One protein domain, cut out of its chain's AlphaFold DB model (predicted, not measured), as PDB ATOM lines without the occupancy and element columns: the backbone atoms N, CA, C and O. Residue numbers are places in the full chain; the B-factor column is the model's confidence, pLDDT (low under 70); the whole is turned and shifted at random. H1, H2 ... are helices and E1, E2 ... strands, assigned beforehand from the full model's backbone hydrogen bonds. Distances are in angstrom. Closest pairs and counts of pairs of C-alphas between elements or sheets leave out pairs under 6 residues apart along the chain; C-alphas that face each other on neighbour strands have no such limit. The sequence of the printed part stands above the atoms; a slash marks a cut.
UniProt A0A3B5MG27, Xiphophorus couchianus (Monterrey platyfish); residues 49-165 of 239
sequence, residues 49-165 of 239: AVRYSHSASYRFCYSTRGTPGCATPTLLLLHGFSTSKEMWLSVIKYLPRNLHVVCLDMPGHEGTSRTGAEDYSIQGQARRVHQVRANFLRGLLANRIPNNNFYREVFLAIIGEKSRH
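Overview. This is residues 49 to 165 of the 239 residues of a protein of Xiphophorus couchianus (Monterrey platyfish) (UniProt A0A3B5MG27). What is the main picture? A strongly twisted four-stranded sheet has H1 along one face, while H3 and H4 stand beyond the sheet and H2 bridges loosely between them and the sheet. What is it made of? The printed part has 117 residues, with four named helices and four named strands, in the order E1 E2 E3 H1 E4 H2 H3 H4. The sheet, E1 E2 E4 E3, is mixed, as is the class, helices and strands; the whole is compact, with a radius of gyration of the C-alphas of 14.6 A and spans of 41 by 31 by 28 A.

Arrangement. How do the strands pair? E1, residues 49 to 55, and E2, 58 to 65, form an antiparallel hairpin, with N 51 and O 62 2.8 A apart. E2 is antiparallel to E4, residues 100 to 105, with N 103 and O 63 at 2.8 A; E4 is parallel to E3, residues 74 to 78, with N 77 and O 102 at 2.8 A. Where is H1? H1, residues 85 to 92, is on the sheet over E4, at a height of 8.5 A, and its closest C-alphas to E4 are Lys 85 and Cys 103, 5.2 A. E3, H1 and E4 form a strand-helix-strand unit, two parallel neighbour strands with a helix between, its crossover right-handed. Where are the other helices? H2, residues 122 to 130, only grazes the sheet; it is close but not clearly touching to H3, residues 148 to 159, closest at C-alphas 122 and 158, 6.4 A, and to H4, residues 161 to 164, closest at C-alphas 122 and 163, 5.6 A. H2 and H3 have every O i to N i+4 pair within hydrogen-bond range, H1 has 1 of 4 and 3 of 5 O i to N i+3 pairs, and H4 is too short for an i+4 pair.

Along the chain. Where does E1 begin? C-alpha 49 is at (267.718, 112.843, 19.841), and E1 is 19.7 A long, E2 22.5 A and E4 16.9 A. Where does H4 end? C-alpha 164 is at (258.755, 105.940, -13.712); H3 before it is 16.7 A long.

Size, cuts and confidence. How large is it? The C-alphas farthest apart, Ala 71 and Asn 149, are 44.1 A apart, and the printed part has no cut. Which links are long, and where is confidence low? The links E4 to H2 and H2 to H3 are long; 54 residues are under 70, among them residues 129 to 152.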
ATOM      1  N   ALA A  49     267.950 111.412  19.792       90.25
ATOM      2  CA  ALA A  49     267.718 112.843  19.841       90.25
ATOM      3  C   ALA A  49     267.185 113.327  18.489       90.25
ATOM      4  O   ALA A  49     267.788 113.068  17.447       90.25
ATOM      5  N   VAL A  50     266.087 114.088  18.493       88.88
ATOM      6  CA  VAL A  50     265.666 114.790  17.274       88.88
ATOM      7  C   VAL A  50     266.608 115.975  17.045       88.88
ATOM      8  O   VAL A  50     266.862 116.802  17.932       88.88
ATOM      9  N   ARG A  51     267.171 116.003  15.844       84.31
ATOM     10  CA  ARG A  51     268.087 116.991  15.277       84.31
ATOM     11  C   ARG A  51     267.595 117.308  13.860       84.31
ATOM     12  O   ARG A  51     266.514 116.898  13.454       84.31
ATOM     13  N   TYR A  52     268.294 118.184  13.161       81.75
ATOM     14  CA  TYR A  52     267.738 118.905  12.019       81.75
ATOM     15  C   TYR A  52     268.888 119.557  11.225       81.75
ATOM     16  O   TYR A  52     270.023 119.546  11.714       81.75
ATOM     17  N   SER A  53     268.639 120.138  10.045       76.38
ATOM     18  CA  SER A  53     269.670 120.845   9.268       76.38
ATOM     19  C   SER A  53     269.190 121.988   8.381       76.38
ATOM     20  O   SER A  53     268.307 121.771   7.567       76.38
ATOM     21  N   HIS A  54     269.845 123.149   8.423       76.56
ATOM     22  CA  HIS A  54     269.750 124.165   7.372       76.56
ATOM     23  C   HIS A  54     270.784 123.912   6.257       76.56
ATOM     24  O   HIS A  54     271.980 123.805   6.522       76.56
ATOM     25  N   SER A  55     270.332 123.862   5.000       67.81
ATOM     26  CA  SER A  55     271.187 123.813   3.806       67.81
ATOM     27  C   SER A  55     270.459 124.463   2.623       67.81
ATOM     28  O   SER A  55     269.353 124.049   2.272       67.81
ATOM     29  N   ALA A  56     271.059 125.500   2.028       72.81
ATOM     30  CA  ALA A  56     270.408 126.390   1.057       72.81
ATOM     31  C   ALA A  56     269.036 126.910   1.565       72.81
ATOM     32  O   ALA A  56     268.934 127.363   2.704       72.81
ATOM     33  N   SER A  57     267.986 126.845   0.741       69.88
ATOM     34  CA  SER A  57     266.599 127.182   1.105       69.88
ATOM     35  C   SER A  57     265.932 126.158   2.039       69.88
ATOM     36  O   SER A  57     264.853 126.418   2.575       69.88
ATOM     37  N   TYR A  58     266.546 124.989   2.236       64.56
ATOM     38  CA  TYR A  58     265.945 123.869   2.946       64.56
ATOM     39  C   TYR A  58     266.337 123.807   4.415       64.56
ATOM     40  O   TYR A  58     267.462 124.092   4.824       64.56
ATOM     41  N   ARG A  59     265.373 123.349   5.212       77.62
ATOM     42  CA  ARG A  59     265.528 123.086   6.638       77.62
ATOM     43  C   ARG A  59     264.991 121.688   6.945       77.62
ATOM     44  O   ARG A  59     263.782 121.501   7.063       77.62
ATOM     45  N   PHE A  60     265.897 120.721   6.984       76.81
ATOM     46  CA  PHE A  60     265.695 119.286   7.155       76.81
ATOM     47  C   PHE A  60     265.442 118.883   8.609       76.81
ATOM     48  O   PHE A  60     265.950 119.509   9.533       76.81
ATOM     49  N   CYS A  61     264.746 117.771   8.821       83.06
ATOM     50  CA  CYS A  61     264.563 117.134  10.124       83.06
ATOM     51  C   CYS A  61     265.149 115.722  10.134       83.06
ATOM     52  O   CYS A  61     264.954 114.973   9.185       83.06
ATOM     53  N   TYR A  62     265.850 115.333  11.203       85.31
ATOM     54  CA  TYR A  62     266.345 113.968  11.365       85.31
ATOM     55  C   TYR A  62     266.414 113.491  12.822       85.31
ATOM     56  O   TYR A  62     266.623 114.249  13.759       85.31
ATOM     57  N   SER A  63     266.272 112.193  13.038       90.25
ATOM     58  CA  SER A  63     266.447 111.563  14.349       90.25
ATOM     59  C   SER A  63     267.818 110.903  14.381       90.25
ATOM     60  O   SER A  63     268.167 110.203  13.435       90.25
ATOM     61  N   THR A  64     268.614 111.132  15.426       90.75
ATOM     62  CA  THR A  64     269.983 110.600  15.525       90.75
ATOM     63  C   THR A  64     270.259 109.938  16.869       90.75
ATOM     64  O   THR A  64     269.718 110.348  17.894       90.75
ATOM     65  N   ARG A  65     271.091 108.892  16.862       92.44
ATOM     66  CA  ARG A  65     271.589 108.189  18.052       92.44
ATOM     67  C   ARG A  65     273.079 107.908  17.892       92.44
ATOM     68  O   ARG A  65     273.500 107.526  16.804       92.44
ATOM     69  N   GLY A  66     273.830 108.012  18.987       86.31
ATOM     70  CA  GLY A  66     275.283 107.833  18.999       86.31
ATOM     71  C   GLY A  66     276.019 109.060  18.462       86.31
ATOM     72  O   GLY A  66     275.421 110.117  18.269       86.31
ATOM     73  N   THR A  67     277.317 108.914  18.216       80.56
ATOM     74  CA  THR A  67     278.177 109.949  17.629       80.56
ATOM     75  C   THR A  67     278.964 109.370  16.450       80.56
ATOM     76  O   THR A  67     279.390 108.213  16.519       80.56
ATOM     77  N   PRO A  68     279.178 110.135  15.365       76.31
ATOM     78  CA  PRO A  68     280.074 109.718  14.296       76.31
ATOM     79  C   PRO A  68     281.522 109.691  14.805       76.31
ATOM     80  O   PRO A  68     281.913 110.507  15.639       76.31
ATOM     81  N   GLY A  69     282.334 108.780  14.275       66.00
ATOM     82  CA  GLY A  69     283.762 108.695  14.580       66.00
ATOM     83  C   GLY A  69     284.488 107.803  13.576       66.00
ATOM     84  O   GLY A  69     283.850 107.032  12.865       66.00
ATOM     85  N   CYS A  70     285.819 107.880  13.514       63.00
ATOM     86  CA  CYS A  70     286.613 107.190  12.484       63.00
ATOM     87  C   CYS A  70     286.433 105.657  12.469       63.00
ATOM     88  O   CYS A  70     286.537 105.043  11.413       63.00
ATOM     89  N   ALA A  71     286.122 105.043  13.617       69.31
ATOM     90  CA  ALA A  71     285.816 103.613  13.732       69.31
ATOM     91  C   ALA A  71     284.306 103.282  13.660       69.31
ATOM     92  O   ALA A  71     283.937 102.105  13.630       69.31
ATOM     93  N   THR A  72     283.435 104.298  13.635       69.88
ATOM     94  CA  THR A  72     281.983 104.179  13.840       69.88
ATOM     95  C   THR A  72     281.228 104.705  12.611       69.88
ATOM     96  O   THR A  72     280.926 105.903  12.540       69.88
ATOM     97  N   PRO A  73     280.919 103.846  11.619       75.75
ATOM     98  CA  PRO A  73     280.222 104.265  10.407       75.75
ATOM     99  C   PRO A  73     278.806 104.770  10.714       75.75
ATOM    100  O   PRO A  73     278.165 104.350  11.679       75.75
ATOM    101  N   THR A  74     278.314 105.677   9.868       86.06
ATOM    102  CA  THR A  74     276.976 106.268  10.004       86.06
ATOM    103  C   THR A  74     275.963 105.498   9.168       86.06
ATOM    104  O   THR A  74     276.082 105.455   7.946       86.06
ATOM    105  N   LEU A  75     274.933 104.947   9.810       90.69
ATOM    106  CA  LEU A  75     273.777 104.374   9.126       90.69
ATOM    107  C   LEU A  75     272.736 105.473   8.865       90.69
ATOM    108  O   LEU A  75     272.021 105.886   9.779       90.69
ATOM    109  N   LEU A  76     272.659 105.941   7.617       89.12
ATOM    110  CA  LEU A  76     271.612 106.850   7.148       89.12
ATOM    111  C   LEU A  76     270.383 106.050   6.693       89.12
ATOM    112  O   LEU A  76     270.495 105.163   5.851       89.12
ATOM    113  N   LEU A  77     269.210 106.380   7.233       91.75
ATOM    114  CA  LEU A  77     267.922 105.768   6.911       91.75
ATOM    115  C   LEU A  77     266.983 106.819   6.300       91.75
ATOM    116  O   LEU A  77     266.722 107.865   6.903       91.75
ATOM    117  N   LEU A  78     266.481 106.531   5.098       86.69
ATOM    118  CA  LEU A  78     265.610 107.400   4.302       86.69
ATOM    119  C   LEU A  78     264.234 106.741   4.175       86.69
ATOM    120  O   LEU A  78     264.146 105.575   3.804       86.69
ATOM    121  N   HIS A  79     263.164 107.458   4.517       87.31
ATOM    122  CA  HIS A  79     261.807 106.903   4.516       87.31
ATOM    123  C   HIS A  79     261.132 106.977   3.127       87.31
ATOM    124  O   HIS A  79     261.497 107.800   2.287       87.31
ATOM    125  N   GLY A  80     260.104 106.151   2.897       77.88
ATOM    126  CA  GLY A  80     259.330 106.127   1.645       77.88
ATOM    127  C   GLY A  80     258.270 107.236   1.534       77.88
ATOM    128  O   GLY A  80     258.080 108.035   2.456       77.88
ATOM    129  N   PHE A  81     257.531 107.273   0.422       70.31
ATOM    130  CA  PHE A  81     256.400 108.196   0.249       70.31
ATOM    131  C   PHE A  81     255.362 108.045   1.376       70.31
ATOM    132  O   PHE A  81     255.087 106.936   1.826       70.31
ATOM    133  N   SER A  82     254.768 109.156   1.827       66.69
ATOM    134  CA  SER A  82     253.713 109.155   2.856       66.69
ATOM    135  C   SER A  82     254.131 108.469   4.172       66.69
ATOM    136  O   SER A  82     253.298 107.949   4.915       66.69
ATOM    137  N   THR A  83     255.419 108.526   4.517       73.44
ATOM    138  CA  THR A  83     255.953 108.095   5.822       73.44
ATOM    139  C   THR A  83     256.812 109.204   6.451       73.44
ATOM    140  O   THR A  83     256.645 110.378   6.115       73.44
ATOM    141  N   SER A  84     257.643 108.870   7.439       80.75
ATOM    142  CA  SER A  84     258.498 109.805   8.183       80.75
ATOM    143  C   SER A  84     259.657 109.062   8.838       80.75
ATOM    144  O   SER A  84     259.604 107.838   8.981       80.75
ATOM    145  N   LYS A  85     260.660 109.785   9.347       84.00
ATOM    146  CA  LYS A  85     261.767 109.205  10.124       84.00
ATOM    147  C   LYS A  85     261.320 108.396  11.350       84.00
ATOM    148  O   LYS A  85     262.064 107.532  11.805       84.00
ATOM    149  N   GLU A  86     260.126 108.666  11.891       85.38
ATOM    150  CA  GLU A  86     259.585 107.964  13.064       85.38
ATOM    151  C   GLU A  86     259.398 106.465  12.788       85.38
ATOM    152  O   GLU A  86     259.493 105.663  13.715       85.38
ATOM    153  N   MET A  87     259.195 106.066  11.520       85.69
ATOM    154  CA  MET A  87     259.046 104.654  11.144       85.69
ATOM    155  C   MET A  87     260.270 103.814  11.525       85.69
ATOM    156  O   MET A  87     260.147 102.617  11.746       85.69
ATOM    157  N   TRP A  88     261.448 104.434  11.643       93.00
ATOM    158  CA  TRP A  88     262.684 103.746  11.998       93.00
ATOM    159  C   TRP A  88     262.811 103.474  13.503       93.00
ATOM    160  O   TRP A  88     263.654 102.669  13.895       93.00
ATOM    161  N   LEU A  89     261.956 104.050  14.362       91.56
ATOM    162  CA  LEU A  89     261.957 103.777  15.810       91.56
ATOM    163  C   LEU A  89     261.594 102.321  16.156       91.56
ATOM    164  O   LEU A  89     261.921 101.873  17.255       91.56
ATOM    165  N   SER A  90     260.961 101.573  15.246       90.75
ATOM    166  CA  SER A  90     260.774 100.119  15.366       90.75
ATOM    167  C   SER A  90     262.085  99.349  15.152       90.75
ATOM    168  O   SER A  90     262.351  98.379  15.859       90.75
ATOM    169  N   VAL A  91     262.912  99.790  14.197       94.56
ATOM    170  CA  VAL A  91     264.180  99.165  13.779       94.56
ATOM    171  C   VAL A  91     265.318  99.526  14.736       94.56
ATOM    172  O   VAL A  91     266.064  98.646  15.165       94.56
ATOM    173  N   ILE A  92     265.421 100.798  15.140       93.81
ATOM    174  CA  ILE A  92     266.462 101.337  16.038       93.81
ATOM    175  C   ILE A  92     266.536 100.573  17.371       93.81
ATOM    176  O   ILE A  92     267.623 100.446  17.947       93.81
ATOM    177  N   LYS A  93     265.417  99.990  17.820       92.81
ATOM    178  CA  LYS A  93     265.313  99.158  19.028       92.81
ATOM    179  C   LYS A  93     266.196  97.906  18.962       92.81
ATOM    180  O   LYS A  93     266.634  97.423  20.002       92.81
ATOM    181  N   TYR A  94     266.453  97.401  17.756       95.19
ATOM    182  CA  TYR A  94     267.236  96.191  17.492       95.19
ATOM    183  C   TYR A  94     268.652  96.486  16.968       95.19
ATOM    184  O   TYR A  94     269.479  95.581  16.917       95.19
ATOM    185  N   LEU A  95     268.959  97.739  16.612       93.75
ATOM    186  CA  LEU A  95     270.308  98.156  16.213       93.75
ATOM    187  C   LEU A  95     271.221  98.352  17.447       93.75
ATOM    188  O   LEU A  95     270.751  98.891  18.455       93.75
ATOM    189  N   PRO A  96     272.531  98.033  17.371       91.75
ATOM    190  CA  PRO A  96     273.496  98.262  18.452       91.75
ATOM    191  C   PRO A  96     273.527  99.712  18.962       91.75
ATOM    192  O   PRO A  96     273.509 100.665  18.178       91.75
ATOM    193  N   ARG A  97     273.589  99.897  20.289       88.81
ATOM    194  CA  ARG A  97     273.566 101.225  20.948       88.81
ATOM    195  C   ARG A  97     274.764 102.114  20.580       88.81
ATOM    196  O   ARG A  97     274.627 103.329  20.642       88.81
ATOM    197  N   ASN A  98     275.890 101.519  20.188       85.44
ATOM    198  CA  ASN A  98     277.121 102.194  19.764       85.44
ATOM    199  C   ASN A  98     277.157 102.575  18.270       85.44
ATOM    200  O   ASN A  98     278.079 103.271  17.857       85.44
ATOM    201  N   LEU A  99     276.193 102.133  17.455       88.81
ATOM    202  CA  LEU A  99     276.108 102.524  16.046       88.81
ATOM    203  C   LEU A  99     275.596 103.967  15.933       88.81
ATOM    204  O   LEU A  99     274.557 104.293  16.516       88.81
ATOM    205  N   HIS A 100     276.277 104.807  15.144       90.56
ATOM    206  CA  HIS A 100     275.752 106.121  14.784       90.56
ATOM    207  C   HIS A 100     274.649 105.960  13.733       90.56
ATOM    208  O   HIS A 100     274.896 105.481  12.627       90.56
ATOM    209  N   VAL A 101     273.424 106.345  14.083       92.56
ATOM    210  CA  VAL A 101     272.249 106.240  13.206       92.56
ATOM    211  C   VAL A 101     271.694 107.635  12.944       92.56
ATOM    212  O   VAL A 101     271.619 108.447  13.866       92.56
ATOM    213  N   VAL A 102     271.273 107.900  11.707       90.31
ATOM    214  CA  VAL A 102     270.601 109.134  11.275       90.31
ATOM    215  C   VAL A 102     269.377 108.755  10.444       90.31
ATOM    216  O   VAL A 102     269.495 108.022   9.473       90.31
ATOM    217  N   CYS A 103     268.196 109.247  10.806       91.62
ATOM    218  CA  CYS A 103     266.933 108.962  10.121       91.62
ATOM    219  C   CYS A 103     266.329 110.269   9.614       91.62
ATOM    220  O   CYS A 103     265.909 111.081  10.436       91.62
ATOM    221  N   LEU A 104     266.305 110.490   8.300       83.50
ATOM    222  CA  LEU A 104     265.937 111.771   7.684       83.50
ATOM    223  C   LEU A 104     264.437 111.830   7.351       83.50
ATOM    224  O   LEU A 104     263.919 110.907   6.730       83.50
ATOM    225  N   ASP A 105     263.758 112.926   7.711       82.62
ATOM    226  CA  ASP A 105     262.494 113.327   7.080       82.62
ATOM    227  C   ASP A 105     262.825 113.935   5.704       82.62
ATOM    228  O   ASP A 105     263.533 114.943   5.610       82.62
ATOM    229  N   MET A 106     262.341 113.321   4.628       78.88
ATOM    230  CA  MET A 106     262.641 113.719   3.248       78.88
ATOM    231  C   MET A 106     262.132 115.142   2.925       78.88
ATOM    232  O   MET A 106     261.193 115.615   3.568       78.88
ATOM    233  N   PRO A 107     262.693 115.846   1.921       74.44
ATOM    234  CA  PRO A 107     262.205 117.149   1.465       74.44
ATOM    235  C   PRO A 107     260.682 117.235   1.321       74.44
ATOM    236  O   PRO A 107     260.031 116.358   0.740       74.44
ATOM    237  N   GLY A 108     260.123 118.291   1.916       68.12
ATOM    238  CA  GLY A 108     258.691 118.548   2.027       68.12
ATOM    239  C   GLY A 108     257.878 117.536   2.851       68.12
ATOM    240  O   GLY A 108     256.687 117.755   3.066       68.12
ATOM    241  N   HIS A 109     258.472 116.459   3.370       69.81
ATOM    242  CA  HIS A 109     257.810 115.612   4.355       69.81
ATOM    243  C   HIS A 109     257.946 116.217   5.747       69.81
ATOM    244  O   HIS A 109     259.037 116.478   6.250       69.81
ATOM    245  N   GLU A 110     256.788 116.357   6.388       74.94
ATOM    246  CA  GLU A 110     256.668 116.491   7.833       74.94
ATOM    247  C   GLU A 110     257.606 117.531   8.489       74.94
ATOM    248  O   GLU A 110     257.302 118.718   8.399       74.94
ATOM    249  N   GLY A 111     258.696 117.116   9.159       60.75
ATOM    250  CA  GLY A 111     259.631 118.002   9.871       60.75
ATOM    251  C   GLY A 111     260.545 118.850   8.991       60.75
ATOM    252  O   GLY A 111     261.094 119.849   9.472       60.75
ATOM    253  N   THR A 112     260.696 118.462   7.728       65.88
ATOM    254  CA  THR A 112     261.494 119.168   6.730       65.88
ATOM    255  C   THR A 112     260.643 120.215   6.011       65.88
ATOM    256  O   THR A 112     259.474 119.979   5.704       65.88
ATOM    257  N   SER A 113     261.218 121.391   5.743       64.75
ATOM    258  CA  SER A 113     260.528 122.478   5.038       64.75
ATOM    259  C   SER A 113     259.945 122.045   3.689       64.75
ATOM    260  O   SER A 113     260.533 121.244   2.959       64.75
ATOM    261  N   ARG A 114     258.802 122.654   3.355       68.25
ATOM    262  CA  ARG A 114     258.227 122.718   2.007       68.25
ATOM    263  C   ARG A 114     258.561 124.086   1.426       68.25
ATOM    264  O   ARG A 114     258.302 125.093   2.082       68.25
ATOM    265  N   THR A 115     259.102 124.115   0.219       59.69
ATOM    266  CA  THR A 115     259.250 125.319  -0.608       59.69
ATOM    267  C   THR A 115     258.290 125.219  -1.800       59.69
ATOM    268  O   THR A 115     257.895 124.122  -2.211       59.69
ATOM    269  N   GLY A 116     257.835 126.365  -2.309       46.44
ATOM    270  CA  GLY A 116     256.871 126.416  -3.411       46.44
ATOM    271  C   GLY A 116     257.511 126.135  -4.772       46.44
ATOM    272  O   GLY A 116     258.645 126.537  -5.006       46.44
ATOM    273  N   ALA A 117     256.750 125.497  -5.669       49.97
ATOM    274  CA  ALA A 117     257.088 125.299  -7.086       49.97
ATOM    275  C   ALA A 117     258.456 124.624  -7.353       49.97
ATOM    276  O   ALA A 117     259.276 125.129  -8.117       49.97
ATOM    277  N   GLU A 118     258.694 123.455  -6.751       60.12
ATOM    278  CA  GLU A 118     259.961 122.722  -6.872       60.12
ATOM    279  C   GLU A 118     259.825 121.291  -7.438       60.12
ATOM    280  O   GLU A 118     258.777 120.653  -7.376       60.12
ATOM    281  N   ASP A 119     260.926 120.770  -7.994       67.12
ATOM    282  CA  ASP A 119     261.018 119.430  -8.591       67.12
ATOM    283  C   ASP A 119     260.970 118.316  -7.529       67.12
ATOM    284  O   ASP A 119     261.982 118.019  -6.890       67.12
ATOM    285  N   TYR A 120     259.811 117.682  -7.347       68.06
ATOM    286  CA  TYR A 120     259.617 116.563  -6.412       68.06
ATOM    287  C   TYR A 120     259.811 115.164  -7.034       68.06
ATOM    288  O   TYR A 120     259.424 114.169  -6.420       68.06
ATOM    289  N   SER A 121     260.435 115.064  -8.218       72.12
ATOM    290  CA  SER A 121     260.837 113.778  -8.815       72.12
ATOM    291  C   SER A 121     261.838 113.006  -7.943       72.12
ATOM    292  O   SER A 121     262.472 113.568  -7.043       72.12
ATOM    293  N   ILE A 122     262.042 111.718  -8.244       68.94
ATOM    294  CA  ILE A 122     263.054 110.879  -7.574       68.94
ATOM    295  C   ILE A 122     264.451 111.519  -7.681       68.94
ATOM    296  O   ILE A 122     265.184 111.596  -6.692       68.94
ATOM    297  N   GLN A 123     264.792 112.064  -8.851       67.94
ATOM    298  CA  GLN A 123     266.053 112.756  -9.117       67.94
ATOM    299  C   GLN A 123     266.154 114.086  -8.350       67.94
ATOM    300  O   GLN A 123     267.218 114.435  -7.832       67.94
ATOM    301  N   GLY A 124     265.053 114.832  -8.225       68.06
ATOM    302  CA  GLY A 124     264.969 116.016  -7.368       68.06
ATOM    303  C   GLY A 124     265.195 115.685  -5.890       68.06
ATOM    304  O   GLY A 124     265.965 116.362  -5.205       68.06
ATOM    305  N   GLN A 125     264.567 114.621  -5.387       67.94
ATOM    306  CA  GLN A 125     264.730 114.159  -4.006       67.94
ATOM    307  C   GLN A 125     266.173 113.704  -3.722       67.94
ATOM    308  O   GLN A 125     266.769 114.145  -2.739       67.94
ATOM    309  N   ALA A 126     266.775 112.906  -4.611       69.44
ATOM    310  CA  ALA A 126     268.158 112.441  -4.477       69.44
ATOM    311  C   ALA A 126     269.167 113.604  -4.398       69.44
ATOM    312  O   ALA A 126     270.021 113.629  -3.508       69.44
ATOM    313  N   ARG A 127     269.020 114.619  -5.267       70.00
ATOM    314  CA  ARG A 127     269.861 115.832  -5.253       70.00
ATOM    315  C   ARG A 127     269.786 116.587  -3.922       70.00
ATOM    316  O   ARG A 127     270.816 117.042  -3.432       70.00
ATOM    317  N   ARG A 128     268.602 116.680  -3.306       70.25
ATOM    318  CA  ARG A 128     268.421 117.347  -2.003       70.25
ATOM    319  C   ARG A 128     268.974 116.540  -0.829       70.25
ATOM    320  O   ARG A 128     269.546 117.135   0.076       70.25
ATOM    321  N   VAL A 129     268.877 115.208  -0.844       62.25
ATOM    322  CA  VAL A 129     269.520 114.366   0.189       62.25
ATOM    323  C   VAL A 129     271.045 114.525   0.154       62.25
ATOM    324  O   VAL A 129     271.673 114.631   1.205       62.25
ATOM    325  N   HIS A 130     271.644 114.645  -1.034       59.00
ATOM    326  CA  HIS A 130     273.082 114.904  -1.179       59.00
ATOM    327  C   HIS A 130     273.525 116.276  -0.617       59.00
ATOM    328  O   HIS A 130     274.682 116.452  -0.245       59.00
ATOM    329  N   GLN A 131     272.609 117.245  -0.490       53.72
ATOM    330  CA  GLN A 131     272.878 118.572   0.085       53.72
ATOM    331  C   GLN A 131     272.857 118.593   1.631       53.72
ATOM    332  O   GLN A 131     273.116 119.641   2.233       53.72
ATOM    333  N   VAL A 132     272.569 117.467   2.298       52.28
ATOM    334  CA  VAL A 132     272.463 117.384   3.767       52.28
ATOM    335  C   VAL A 132     273.844 117.295   4.432       52.28
ATOM    336  O   VAL A 132     274.333 116.227   4.795       52.28
ATOM    337  N   ARG A 133     274.448 118.462   4.681       46.59
ATOM    338  CA  ARG A 133     275.291 118.682   5.878       46.59
ATOM    339  C   ARG A 133     274.363 118.917   7.090       46.59
ATOM    340  O   ARG A 133     273.153 118.971   6.896       46.59
ATOM    341  N   ALA A 134     274.859 119.003   8.329       34.22
ATOM    342  CA  ALA A 134     274.031 119.020   9.559       34.22
ATOM    343  C   ALA A 134     273.898 120.413  10.240       34.22
ATOM    344  O   ALA A 134     274.887 121.141  10.230       34.22
ATOM    345  N   ASN A 135     272.727 120.709  10.867       39.84
ATOM    346  CA  ASN A 135     272.392 121.687  11.955       39.84
ATOM    347  C   ASN A 135     271.062 122.519  11.807       39.84
ATOM    348  O   ASN A 135     271.016 123.487  11.057       39.84
ATOM    349  N   PHE A 136     270.021 122.185  12.607       33.56
ATOM    350  CA  PHE A 136     268.855 122.981  13.126       33.56
ATOM    351  C   PHE A 136     267.369 122.947  12.581       33.56
ATOM    352  O   PHE A 136     267.141 122.927  11.380       33.56
ATOM    353  N   LEU A 137     266.414 122.868  13.569       32.94
ATOM    354  CA  LEU A 137     264.898 122.785  13.742       32.94
ATOM    355  C   LEU A 137     263.871 122.456  12.588       32.94
ATOM    356  O   LEU A 137     264.267 122.489  11.444       32.94
ATOM    357  N   ARG A 138     262.535 122.135  12.689       34.28
ATOM    358  CA  ARG A 138     261.503 121.683  13.706       34.28
ATOM    359  C   ARG A 138     260.186 121.101  13.046       34.28
ATOM    360  O   ARG A 138     259.519 121.882  12.371       34.28
ATOM    361  N   GLY A 139     259.709 119.867  13.368       30.88
ATOM    362  CA  GLY A 139     258.251 119.513  13.559       30.88
ATOM    363  C   GLY A 139     257.406 118.614  12.583       30.88
ATOM    364  O   GLY A 139     257.066 119.050  11.495       30.88
ATOM    365  N   LEU A 140     256.920 117.429  13.037       41.53
ATOM    366  CA  LEU A 140     256.175 116.390  12.255       41.53
ATOM    367  C   LEU A 140     254.621 116.582  12.099       41.53
ATOM    368  O   LEU A 140     254.176 117.591  11.560       41.53
ATOM    369  N   LEU A 141     253.797 115.637  12.611       35.91
ATOM    370  CA  LEU A 141     252.365 115.343  12.311       35.91
ATOM    371  C   LEU A 141     251.328 116.490  12.260       35.91
ATOM    372  O   LEU A 141     250.173 116.237  11.927       35.91
ATOM    373  N   ALA A 142     251.668 117.734  12.599       42.62
ATOM    374  CA  ALA A 142     250.770 118.866  12.343       42.62
ATOM    375  C   ALA A 142     250.564 119.115  10.834       42.62
ATOM    376  O   ALA A 142     249.573 119.715  10.432       42.62
ATOM    377  N   ASN A 143     251.492 118.640   9.996       46.44
ATOM    378  CA  ASN A 143     251.541 118.990   8.583       46.44
ATOM    379  C   ASN A 143     250.643 118.151   7.661       46.44
ATOM    380  O   ASN A 143     250.389 118.587   6.542       46.44
ATOM    381  N   ARG A 144     250.169 116.965   8.060       50.84
ATOM    382  CA  ARG A 144     249.583 116.025   7.088       50.84
ATOM    383  C   ARG A 144     248.214 116.450   6.537       50.84
ATOM    384  O   ARG A 144     248.039 116.475   5.325       50.84
ATOM    385  N   ILE A 145     247.280 116.825   7.411       48.25
ATOM    386  CA  ILE A 145     245.915 117.236   7.036       48.25
ATOM    387  C   ILE A 145     245.895 118.548   6.217       48.25
ATOM    388  O   ILE A 145     245.322 118.534   5.128       48.25
ATOM    389  N   PRO A 146     246.533 119.661   6.647       55.28
ATOM    390  CA  PRO A 146     246.470 120.917   5.890       55.28
ATOM    391  C   PRO A 146     247.248 120.885   4.563       55.28
ATOM    392  O   PRO A 146     246.890 121.604   3.637       55.28
ATOM    393  N   ASN A 147     248.285 120.048   4.430       59.16
ATOM    394  CA  ASN A 147     249.118 119.980   3.219       59.16
ATOM    395  C   ASN A 147     248.728 118.822   2.272       59.16
ATOM    396  O   ASN A 147     249.580 118.321   1.539       59.16
ATOM    397  N   ASN A 148     247.470 118.363   2.260       61.47
ATOM    398  CA  ASN A 148     247.063 117.207   1.441       61.47
ATOM    399  C   ASN A 148     247.350 117.395  -0.070       61.47
ATOM    400  O   ASN A 148     247.792 116.464  -0.742       61.47
ATOM    401  N   ASN A 149     247.196 118.622  -0.592       64.06
ATOM    402  CA  ASN A 149     247.544 118.964  -1.979       64.06
ATOM    403  C   ASN A 149     249.025 118.695  -2.297       64.06
ATOM    404  O   ASN A 149     249.323 118.083  -3.320       64.06
ATOM    405  N   PHE A 150     249.934 119.054  -1.387       66.06
ATOM    406  CA  PHE A 150     251.367 118.793  -1.527       66.06
ATOM    407  C   PHE A 150     251.670 117.283  -1.577       66.06
ATOM    408  O   PHE A 150     252.447 116.832  -2.415       66.06
ATOM    409  N   TYR A 151     251.035 116.467  -0.724       61.09
ATOM    410  CA  TYR A 151     251.240 115.012  -0.773       61.09
ATOM    411  C   TYR A 151     250.720 114.403  -2.086       61.09
ATOM    412  O   TYR A 151     251.331 113.467  -2.601       61.09
ATOM    413  N   ARG A 152     249.654 114.970  -2.673       60.69
ATOM    414  CA  ARG A 152     249.173 114.610  -4.016       60.69
ATOM    415  C   ARG A 152     250.155 115.025  -5.119       60.69
ATOM    416  O   ARG A 152     250.400 114.231  -6.018       60.69
ATOM    417  N   GLU A 153     250.744 116.217  -5.047       71.38
ATOM    418  CA  GLU A 153     251.778 116.677  -5.992       71.38
ATOM    419  C   GLU A 153     253.022 115.779  -5.960       71.38
ATOM    420  O   GLU A 153     253.484 115.336  -7.009       71.38
ATOM    421  N   VAL A 154     253.519 115.430  -4.767       65.75
ATOM    422  CA  VAL A 154     254.643 114.490  -4.615       65.75
ATOM    423  C   VAL A 154     254.284 113.100  -5.145       65.75
ATOM    424  O   VAL A 154     255.100 112.488  -5.827       65.75
ATOM    425  N   PHE A 155     253.069 112.601  -4.889       63.25
ATOM    426  CA  PHE A 155     252.618 111.321  -5.443       63.25
ATOM    427  C   PHE A 155     252.632 111.332  -6.978       63.25
ATOM    428  O   PHE A 155     253.234 110.454  -7.593       63.25
ATOM    429  N   LEU A 156     252.046 112.366  -7.594       68.38
ATOM    430  CA  LEU A 156     252.035 112.556  -9.048       68.38
ATOM    431  C   LEU A 156     253.454 112.692  -9.625       68.38
ATOM    432  O   LEU A 156     253.738 112.128 -10.680       68.38
ATOM    433  N   ALA A 157     254.368 113.364  -8.921       67.94
ATOM    434  CA  ALA A 157     255.773 113.467  -9.317       67.94
ATOM    435  C   ALA A 157     256.537 112.130  -9.220       67.94
ATOM    436  O   ALA A 157     257.472 111.914  -9.991       67.94
ATOM    437  N   ILE A 158     256.143 111.227  -8.314       66.62
ATOM    438  CA  ILE A 158     256.729 109.883  -8.162       66.62
ATOM    439  C   ILE A 158     256.191 108.903  -9.217       66.62
ATOM    440  O   ILE A 158     256.975 108.129  -9.761       66.62
ATOM    441  N   ILE A 159     254.891 108.935  -9.541       70.50
ATOM    442  CA  ILE A 159     254.305 108.027 -10.552       70.50
ATOM    443  C   ILE A 159     254.433 108.540 -11.998       70.50
ATOM    444  O   ILE A 159     254.256 107.769 -12.944       70.50
ATOM    445  N   GLY A 160     254.727 109.831 -12.178       72.38
ATOM    446  CA  GLY A 160     254.886 110.473 -13.482       72.38
ATOM    447  C   GLY A 160     256.116 109.997 -14.265       72.38
ATOM    448  O   GLY A 160     257.085 109.482 -13.704       72.38
ATOM    449  N   GLU A 161     256.093 110.212 -15.581       74.31
ATOM    450  CA  GLU A 161     257.057 109.654 -16.548       74.31
ATOM    451  C   GLU A 161     258.528 109.875 -16.171       74.31
ATOM    452  O   GLU A 161     259.327 108.940 -16.235       74.31
ATOM    453  N   LYS A 162     258.871 111.084 -15.698       74.00
ATOM    454  CA  LYS A 162     260.232 111.455 -15.267       74.00
ATOM    455  C   LYS A 162     260.788 110.541 -14.167       74.00
ATOM    456  O   LYS A 162     261.991 110.302 -14.134       74.00
ATOM    457  N   SER A 163     259.929 110.036 -13.285       75.31
ATOM    458  CA  SER A 163     260.307 109.158 -12.172       75.31
ATOM    459  C   SER A 163     260.142 107.672 -12.518       75.31
ATOM    460  O   SER A 163     260.936 106.855 -12.054       75.31
ATOM    461  N   ARG A 164     259.171 107.321 -13.376       72.81
ATOM    462  CA  ARG A 164     258.755 105.940 -13.712       72.81
ATOM    463  C   ARG A 164     259.900 104.989 -14.087       72.81
ATOM    464  O   ARG A 164     259.840 103.812 -13.746       72.81
ATOM    465  N   HIS A 165     260.929 105.494 -14.769       77.50
ATOM    466  CA  HIS A 165     262.104 104.719 -15.198       77.50
ATOM    467  C   HIS A 165     263.420 105.177 -14.545       77.50
ATOM    468  O   HIS A 165     264.499 104.712 -14.918       77.50
TER     469      HIS A 165